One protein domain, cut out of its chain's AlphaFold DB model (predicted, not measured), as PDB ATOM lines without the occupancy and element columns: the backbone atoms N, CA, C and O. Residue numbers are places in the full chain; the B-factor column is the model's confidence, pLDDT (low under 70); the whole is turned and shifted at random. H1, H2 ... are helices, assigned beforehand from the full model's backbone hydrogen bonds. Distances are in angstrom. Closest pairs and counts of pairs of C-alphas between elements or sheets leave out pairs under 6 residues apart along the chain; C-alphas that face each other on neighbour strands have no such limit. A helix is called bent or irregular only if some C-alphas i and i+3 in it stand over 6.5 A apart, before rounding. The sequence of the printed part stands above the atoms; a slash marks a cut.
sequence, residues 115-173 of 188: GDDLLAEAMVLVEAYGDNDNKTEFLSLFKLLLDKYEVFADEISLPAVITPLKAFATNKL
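AT A GLANCE: This is residues 115 to 173 of the 188 residues of an uncharacterized protein of Mucilaginibacter gracilis (UniProt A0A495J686). Three helices run lengthwise along one another, with H1 packed between H2 on one side of it and H3 on another; their centres make a triangle that stays open between H2 and H3. H2 and H1 fold back on each other as a helical hairpin, and H3 lies along H1 in the same direction, while the two links turn at opposite ends of the long axis. The printed part has 59 residues with three named helices, in the order H1, H2, H3 along the chain, and no named strand. The class is all helix, with 47 of the 59 printed residues in the three helices. The whole is compact, with a radius of gyration of the C-alphas of 11.2 A, and elongated in outline, its C-alphas spanning 34 by 20 by 14 A along their three main axes.

IN THESE COORDINATES: The longest helix is H2, residues 135 to 152, Lys 135 to Phe 152. It has 18 residues and measures 25.9 A from first to last C-alpha, from C-alpha 135 at (-159.457, 142.589, 42.492) to C-alpha 152 at (-151.014, 126.465, 60.934). H2 is irregular: C-alphas 148 and 151 are 7.1 A apart, where about 5 A is the spacing in a regular helix. Before it in the chain comes H1, residues 115 to 128, Gly 115 to Ala 128. H1 has 14 residues and measures 19.9 A from first to last C-alpha, beginning with C-alpha 115 at (-145.458, 131.578, 57.514). After H2 comes H3, residues 158 to 172, Leu 158 to Lys 172. H3 has 15 residues and measures 20.4 A from first to last C-alpha, ending with C-alpha 172 at (-147.126, 145.402, 41.677). H3 is neither bent nor irregular, but only just: C-alphas 161 and 164 are 6.1 A apart.

HOW THE PARTS SIT: H2 touches H1, with 8 pairs of C-alphas within 8 A. Their closest C-alphas are those of Ala 122 and Phe 142, 7.0 A apart, and their centres are 10.8 A apart. The two run opposite ways at a shallow tilt of 17 degrees, and they form a helical hairpin. H1 also touches H3, with 15 pairs of C-alphas within 8 A. Here the closest C-alphas are those of Leu 119 and Val 161, 5.7 A apart, and the centres are 9.7 A apart. H1 and H3 run the same way at a shallow tilt of 21 degrees. H2 and H3 are apart, with no C-alpha of the one within 8 A of the other, although they follow each other in the chain. In H1 every pair of O i and N i+4 is within hydrogen-bond range. In H2 12 of 14 such pairs are within range, and in H3 9 of 11.

THE WHOLE: The two C-alphas farthest apart are those of Asp 131 and Asp 154, 34.0 A apart; Asp 131 is in the link from H1 to H2 and Asp 154 in the link from H2 to H3. The first and last printed C-alphas, those of Gly 115 and Leu 173, are 21.8 A apart. The link from H1 to H2 has 6 residues and is short, and the link from H2 to H3 has 5 residues and is tight; neither is long. The printed part is one domain and runs from residue 115 to residue 173 without a cut, in a full chain of 188 residues. The mean pLDDT of the printed part is 86.0, and no printed residue is under 70. The mean pLDDT is 88 in H1, 88 in H2 and 84 in H3.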
ATOM      1  N   GLY A 115    -145.242 130.155  57.795       83.38
ATOM      2  CA  GLY A 115    -145.458 131.578  57.514       83.38
ATOM      3  C   GLY A 115    -144.635 132.125  56.340       83.38
ATOM      4  O   GLY A 115    -145.149 132.941  55.575       83.38
ATOM      5  N   ASP A 116    -143.396 131.657  56.157       84.75
ATOM      6  CA  ASP A 116    -142.548 132.048  55.022       84.75
ATOM      7  C   ASP A 116    -143.071 131.441  53.717       84.75
ATOM      8  O   ASP A 116    -143.077 132.101  52.677       84.75
ATOM      9  N   ASP A 117    -143.564 130.203  53.786       86.75
ATOM     10  CA  ASP A 117    -144.202 129.530  52.654       86.75
ATOM     11  C   ASP A 117    -145.510 130.229  52.256       86.75
ATOM     12  O   ASP A 117    -145.730 130.490  51.071       86.75
ATOM     13  N   LEU A 118    -146.345 130.617  53.232       88.25
ATOM     14  CA  LEU A 118    -147.544 131.421  52.978       88.25
ATOM     15  C   LEU A 118    -147.191 132.763  52.323       88.25
ATOM     16  O   LEU A 118    -147.851 133.172  51.366       88.25
ATOM     17  N   LEU A 119    -146.153 133.451  52.816       88.19
ATOM     18  CA  LEU A 119    -145.693 134.711  52.234       88.19
ATOM     19  C   LEU A 119    -145.235 134.514  50.785       88.19
ATOM     20  O   LEU A 119    -145.627 135.287  49.913       88.19
ATOM     21  N   ALA A 120    -144.445 133.474  50.515       88.31
ATOM     22  CA  ALA A 120    -143.958 133.170  49.176       88.31
ATOM     23  C   ALA A 120    -145.108 132.853  48.205       88.31
ATOM     24  O   ALA A 120    -145.167 133.438  47.121       88.31
ATOM     25  N   GLU A 121    -146.057 131.996  48.597       89.62
ATOM     26  CA  GLU A 121    -147.240 131.692  47.778       89.62
ATOM     27  C   GLU A 121    -148.103 132.946  47.549       89.62
ATOM     28  O   GLU A 121    -148.561 133.196  46.430       89.62
ATOM     29  N   ALA A 122    -148.267 133.796  48.567       88.62
ATOM     30  CA  ALA A 122    -148.996 135.055  48.438       88.62
ATOM     31  C   ALA A 122    -148.292 136.060  47.509       88.62
ATOM     32  O   ALA A 122    -148.957 136.770  46.753       88.62
ATOM     33  N   MET A 123    -146.958 136.114  47.515       88.56
ATOM     34  CA  MET A 123    -146.189 136.944  46.581       88.56
ATOM     35  C   MET A 123    -146.337 136.458  45.136       88.56
ATOM     36  O   MET A 123    -146.506 137.285  44.240       88.56
ATOM     37  N   VAL A 124    -146.352 135.139  44.915       90.50
ATOM     38  CA  VAL A 124    -146.642 134.549  43.595       90.50
ATOM     39  C   VAL A 124    -148.052 134.926  43.134       90.50
ATOM     40  O   VAL A 124    -148.244 135.274  41.970       90.50
ATOM     41  N   LEU A 125    -149.033 134.929  44.045       88.62
ATOM     42  CA  LEU A 125    -150.389 135.386  43.739       88.62
ATOM     43  C   LEU A 125    -150.400 136.861  43.305       88.62
ATOM     44  O   LEU A 125    -151.050 137.216  42.326       88.62
ATOM     45  N   VAL A 126    -149.661 137.724  44.005       88.44
ATOM     46  CA  VAL A 126    -149.532 139.144  43.645       88.44
ATOM     47  C   VAL A 126    -148.890 139.317  42.268       88.44
ATOM     48  O   VAL A 126    -149.354 140.138  41.479       88.44
ATOM     49  N   GLU A 127    -147.857 138.537  41.954       89.38
ATOM     50  CA  GLU A 127    -147.193 138.584  40.651       89.38
ATOM     51  C   GLU A 127    -148.117 138.120  39.518       89.38
ATOM     52  O   GLU A 127    -148.207 138.787  38.487       89.38
ATOM     53  N   ALA A 128    -148.885 137.049  39.734       87.88
ATOM     54  CA  ALA A 128    -149.854 136.541  38.761       87.88
ATOM     55  C   ALA A 128    -150.979 137.546  38.435       87.88
ATOM     56  O   ALA A 128    -151.549 137.512  37.342       87.88
ATOM     57  N   TYR A 129    -151.290 138.452  39.368       88.56
ATOM     58  CA  TYR A 129    -152.286 139.515  39.197       88.56
ATOM     59  C   TYR A 129    -151.680 140.881  38.847       88.56
ATOM     60  O   TYR A 129    -152.415 141.863  38.774       88.56
ATOM     61  N   GLY A 130    -150.375 140.965  38.569       86.00
ATOM     62  CA  GLY A 130    -149.733 142.224  38.172       86.00
ATOM     63  C   GLY A 130    -150.286 142.813  36.869       86.00
ATOM     64  O   GLY A 130    -150.391 144.029  36.735       86.00
ATOM     65  N   ASP A 131    -150.724 141.950  35.949       84.19
ATOM     66  CA  ASP A 131    -151.274 142.346  34.644       84.19
ATOM     67  C   ASP A 131    -152.816 142.293  34.591       84.19
ATOM     68  O   ASP A 131    -153.417 142.654  33.577       84.19
ATOM     69  N   ASN A 132    -153.476 141.850  35.671       81.25
ATOM     70  CA  ASN A 132    -154.923 141.625  35.727       81.25
ATOM     71  C   ASN A 132    -155.594 142.531  36.769       81.25
ATOM     72  O   ASN A 132    -155.328 142.429  37.961       81.25
ATOM     73  N   ASP A 133    -156.567 143.342  36.349       80.56
ATOM     74  CA  ASP A 133    -157.310 144.257  37.236       80.56
ATOM     75  C   ASP A 133    -158.497 143.592  37.973       80.56
ATOM     76  O   ASP A 133    -159.493 144.222  38.328       80.56
ATOM     77  N   ASN A 134    -158.440 142.276  38.190       85.62
ATOM     78  CA  ASN A 134    -159.547 141.536  38.794       85.62
ATOM     79  C   ASN A 134    -159.383 141.386  40.313       85.62
ATOM     80  O   ASN A 134    -159.113 140.303  40.840       85.62
ATOM     81  N   LYS A 135    -159.582 142.498  41.027       86.56
ATOM     82  CA  LYS A 135    -159.457 142.589  42.492       86.56
ATOM     83  C   LYS A 135    -160.271 141.530  43.248       86.56
ATOM     84  O   LYS A 135    -159.793 140.960  44.228       86.56
ATOM     85  N   THR A 136    -161.504 141.267  42.818       86.81
ATOM     86  CA  THR A 136    -162.413 140.327  43.499       86.81
ATOM     87  C   THR A 136    -161.900 138.892  43.430       86.81
ATOM     88  O   THR A 136    -162.001 138.138  44.399       86.81
ATOM     89  N   GLU A 137    -161.332 138.516  42.288       87.44
ATOM     90  CA  GLU A 137    -160.775 137.185  42.068       87.44
ATOM     91  C   GLU A 137    -159.487 136.990  42.869       87.44
ATOM     92  O   GLU A 137    -159.365 135.991  43.577       87.44
ATOM     93  N   PHE A 138    -158.600 137.993  42.872       90.62
ATOM     94  CA  PHE A 138    -157.413 138.008  43.730       90.62
ATOM     95  C   PHE A 138    -157.784 137.793  45.203       90.62
ATOM     96  O   PHE A 138    -157.237 136.907  45.852       90.62
ATOM     97  N   LEU A 139    -158.755 138.552  45.730       87.50
ATOM     98  CA  LEU A 139    -159.188 138.407  47.125       87.50
ATOM     99  C   LEU A 139    -159.807 137.031  47.404       87.50
ATOM    100  O   LEU A 139    -159.658 136.510  48.507       87.50
ATOM    101  N   SER A 140    -160.486 136.433  46.425       89.19
ATOM    102  CA  SER A 140    -161.070 135.093  46.563       89.19
ATOM    103  C   SER A 140    -159.989 134.013  46.632       89.19
ATOM    104  O   SER A 140    -160.041 133.150  47.506       89.19
ATOM    105  N   LEU A 141    -158.974 134.095  45.767       87.75
ATOM    106  CA  LEU A 141    -157.831 133.181  45.795       87.75
ATOM    107  C   LEU A 141    -156.957 133.390  47.027       87.75
ATOM    108  O   LEU A 141    -156.482 132.421  47.607       87.75
ATOM    109  N   PHE A 142    -156.779 134.634  47.463       88.94
ATOM    110  CA  PHE A 142    -156.030 134.932  48.677       88.94
ATOM    111  C   PHE A 142    -156.730 134.377  49.924       88.94
ATOM    112  O   PHE A 142    -156.076 133.821  50.799       88.94
ATOM    113  N   LYS A 143    -158.065 134.444  49.986       88.44
ATOM    114  CA  LYS A 143    -158.840 133.777  51.045       88.44
ATOM    115  C   LYS A 143    -158.705 132.258  50.996       88.44
ATOM    116  O   LYS A 143    -158.505 131.652  52.037       88.44
ATOM    117  N   LEU A 144    -158.767 131.658  49.806       89.00
ATOM    118  CA  LEU A 144    -158.549 130.218  49.634       89.00
ATOM    119  C   LEU A 144    -157.139 129.803  50.077       89.00
ATOM    120  O   LEU A 144    -156.956 128.755  50.691       89.00
ATOM    121  N   LEU A 145    -156.143 130.638  49.777       88.88
ATOM    122  CA  LEU A 145    -154.783 130.437  50.247       88.88
ATOM    123  C   LEU A 145    -154.750 130.465  51.776       88.88
ATOM    124  O   LEU A 145    -154.183 129.572  52.378       88.88
ATOM    125  N   LEU A 146    -155.401 131.428  52.421       88.56
ATOM    126  CA  LEU A 146    -155.432 131.489  53.883       88.56
ATOM    127  C   LEU A 146    -156.149 130.306  54.534       88.56
ATOM    128  O   LEU A 146    -155.651 129.798  55.531       88.56
ATOM    129  N   ASP A 147    -157.241 129.832  53.939       88.81
ATOM    130  CA  ASP A 147    -157.979 128.639  54.377       88.81
ATOM    131  C   ASP A 147    -157.073 127.391  54.385       88.81
ATOM    132  O   ASP A 147    -157.022 126.636  55.352       88.81
ATOM    133  N   LYS A 148    -156.222 127.232  53.358       87.81
ATOM    134  CA  LYS A 148    -155.207 126.159  53.301       87.81
ATOM    135  C   LYS A 148    -154.216 126.219  54.473       87.81
ATOM    136  O   LYS A 148    -153.733 125.175  54.910       87.81
ATOM    137  N   TYR A 149    -153.894 127.418  54.959       87.75
ATOM    138  CA  TYR A 149    -152.937 127.631  56.047       87.75
ATOM    139  C   TYR A 149    -153.602 127.817  57.420       87.75
ATOM    140  O   TYR A 149    -152.886 128.002  58.403       87.75
ATOM    141  N   GLU A 150    -154.931 127.692  57.530       86.19
ATOM    142  CA  GLU A 150    -155.653 127.752  58.811       86.19
ATOM    143  C   GLU A 150    -155.152 126.681  59.793       86.19
ATOM    144  O   GLU A 150    -155.026 126.931  60.987       86.19
ATOM    145  N   VAL A 151    -154.759 125.510  59.282       85.75
ATOM    146  CA  VAL A 151    -154.177 124.415  60.082       85.75
ATOM    147  C   VAL A 151    -152.903 124.849  60.826       85.75
ATOM    148  O   VAL A 151    -152.560 124.263  61.849       85.75
ATOM    149  N   PHE A 152    -152.226 125.894  60.344       85.12
ATOM    150  CA  PHE A 152    -151.014 126.465  60.934       85.12
ATOM    151  C   PHE A 152    -151.271 127.821  61.613       85.12
ATOM    152  O   PHE A 152    -150.324 128.560  61.882       85.12
ATOM    153  N   ALA A 153    -152.530 128.172  61.898       81.56
ATOM    154  CA  ALA A 153    -152.894 129.465  62.482       81.56
ATOM    155  C   ALA A 153    -152.198 129.755  63.823       81.56
ATOM    156  O   ALA A 153    -151.907 130.913  64.117       81.56
ATOM    157  N   ASP A 154    -151.892 128.715  64.604       80.12
ATOM    158  CA  ASP A 154    -151.191 128.836  65.890       80.12
ATOM    159  C   ASP A 154    -149.690 129.145  65.728       80.12
ATOM    160  O   ASP A 154    -149.062 129.702  66.630       80.12
ATOM    161  N   GLU A 155    -149.108 128.803  64.575       80.69
ATOM    162  CA  GLU A 155    -147.682 128.974  64.272       80.69
ATOM    163  C   GLU A 155    -147.407 130.218  63.413       80.69
ATOM    164  O   GLU A 155    -146.301 130.763  63.430       80.69
ATOM    165  N   ILE A 156    -148.407 130.694  62.661       81.31
ATOM    166  CA  ILE A 156    -148.262 131.815  61.731       81.31
ATOM    167  C   ILE A 156    -148.813 133.105  62.339       81.31
ATOM    168  O   ILE A 156    -149.984 133.223  62.691       81.31
ATOM    169  N   SER A 157    -147.997 134.158  62.332       81.94
ATOM    170  CA  SER A 157    -148.465 135.512  62.632       81.94
ATOM    171  C   SER A 157    -148.906 136.238  61.353       81.94
ATOM    172  O   SER A 157    -148.091 136.799  60.620       81.94
ATOM    173  N   LEU A 158    -150.220 136.296  61.095       80.44
ATOM    174  CA  LEU A 158    -150.778 137.032  59.944       80.44
ATOM    175  C   LEU A 158    -150.270 138.469  59.808       80.44
ATOM    176  O   LEU A 158    -149.911 138.854  58.696       80.44
ATOM    177  N   PRO A 159    -150.172 139.275  60.884       81.75
ATOM    178  CA  PRO A 159    -149.658 140.635  60.756       81.75
ATOM    179  C   PRO A 159    -148.218 140.681  60.223       81.75
ATOM    180  O   PRO A 159    -147.875 141.596  59.470       81.75
ATOM    181  N   ALA A 160    -147.391 139.688  60.569       81.25
ATOM    182  CA  ALA A 160    -146.009 139.600  60.111       81.25
ATOM    183  C   ALA A 160    -145.907 139.200  58.632       81.25
ATOM    184  O   ALA A 160    -144.989 139.652  57.959       81.25
ATOM    185  N   VAL A 161    -146.869 138.432  58.107       83.19
ATOM    186  CA  VAL A 161    -146.951 138.055  56.681       83.19
ATOM    187  C   VAL A 161    -147.602 139.163  55.841       83.19
ATOM    188  O   VAL A 161    -147.146 139.494  54.748       83.19
ATOM    189  N   ILE A 162    -148.655 139.799  56.353       85.19
ATOM    190  CA  ILE A 162    -149.423 140.816  55.620       85.19
ATOM    191  C   ILE A 162    -148.633 142.117  55.463       85.19
ATOM    192  O   ILE A 162    -148.753 142.785  54.438       85.19
ATOM    193  N   THR A 163    -147.809 142.492  56.445       85.75
ATOM    194  CA  THR A 163    -146.986 143.714  56.376       85.75
ATOM    195  C   THR A 163    -146.054 143.740  55.149       85.75
ATOM    196  O   THR A 163    -146.165 144.683  54.355       85.75
ATOM    197  N   PRO A 164    -145.183 142.734  54.922       85.06
ATOM    198  CA  PRO A 164    -144.345 142.677  53.725       85.06
ATOM    199  C   PRO A 164    -145.175 142.472  52.451       85.06
ATOM    200  O   PRO A 164    -144.896 143.110  51.433       85.06
ATOM    201  N   LEU A 165    -146.248 141.673  52.507       85.00
ATOM    202  CA  LEU A 165    -147.127 141.450  51.356       85.00
ATOM    203  C   LEU A 165    -147.813 142.739  50.884       85.00
ATOM    204  O   LEU A 165    -147.893 142.987  49.686       85.00
ATOM    205  N   LYS A 166    -148.263 143.602  51.801       85.81
ATOM    206  CA  LYS A 166    -148.894 144.889  51.477       85.81
ATOM    207  C   LYS A 166    -147.916 145.843  50.792       85.81
ATOM    208  O   LYS A 166    -148.293 146.522  49.833       85.81
ATOM    209  N   ALA A 167    -146.666 145.884  51.258       86.31
ATOM    210  CA  ALA A 167    -145.609 146.663  50.615       86.31
ATOM    211  C   ALA A 167    -145.327 146.157  49.189       86.31
ATOM    212  O   ALA A 167    -145.153 146.957  48.268       86.31
ATOM    213  N   PHE A 168    -145.349 144.837  48.989       84.75
ATOM    214  CA  PHE A 168    -145.153 144.224  47.677       84.75
ATOM    215  C   PHE A 168    -146.344 144.467  46.732       84.75
ATOM    216  O   PHE A 168    -146.167 144.942  45.611       84.75
ATOM    217  N   ALA A 169    -147.566 144.243  47.220       84.94
ATOM    218  CA  ALA A 169    -148.818 144.430  46.489       84.94
ATOM    219  C   ALA A 169    -149.010 145.871  45.999       84.94
ATOM    220  O   ALA A 169    -149.405 146.076  44.856       84.94
ATOM    221  N   THR A 170    -148.661 146.871  46.815       84.81
ATOM    222  CA  THR A 170    -148.802 148.297  46.449       84.81
ATOM    223  C   THR A 170    -147.954 148.682  45.231       84.81
ATOM    224  O   THR A 170    -148.324 149.581  44.485       84.81
ATOM    225  N   ASN A 171    -146.822 148.005  45.018       84.31
ATOM    226  CA  ASN A 171    -145.914 148.295  43.907       84.31
ATOM    227  C   ASN A 171    -146.222 147.496  42.634       84.31
ATOM    228  O   ASN A 171    -145.719 147.843  41.566       84.31
ATOM    229  N   LYS A 172    -146.974 146.396  42.749       84.38
ATOM    230  CA  LYS A 172    -147.126 145.402  41.677       84.38
ATOM    231  C   LYS A 172    -148.553 145.231  41.179       84.38
ATOM    232  O   LYS A 172    -148.715 144.874  40.021       84.38
ATOM    233  N   LEU A 173    -149.561 145.484  42.011       83.94
ATOM    234  CA  LEU A 173    -150.956 145.351  41.600       83.94
ATOM    235  C   LEU A 173    -151.462 146.642  40.942       83.94
ATOM    236  O   LEU A 173    -151.157 147.735  41.424       83.94
TER     237      LEU A 173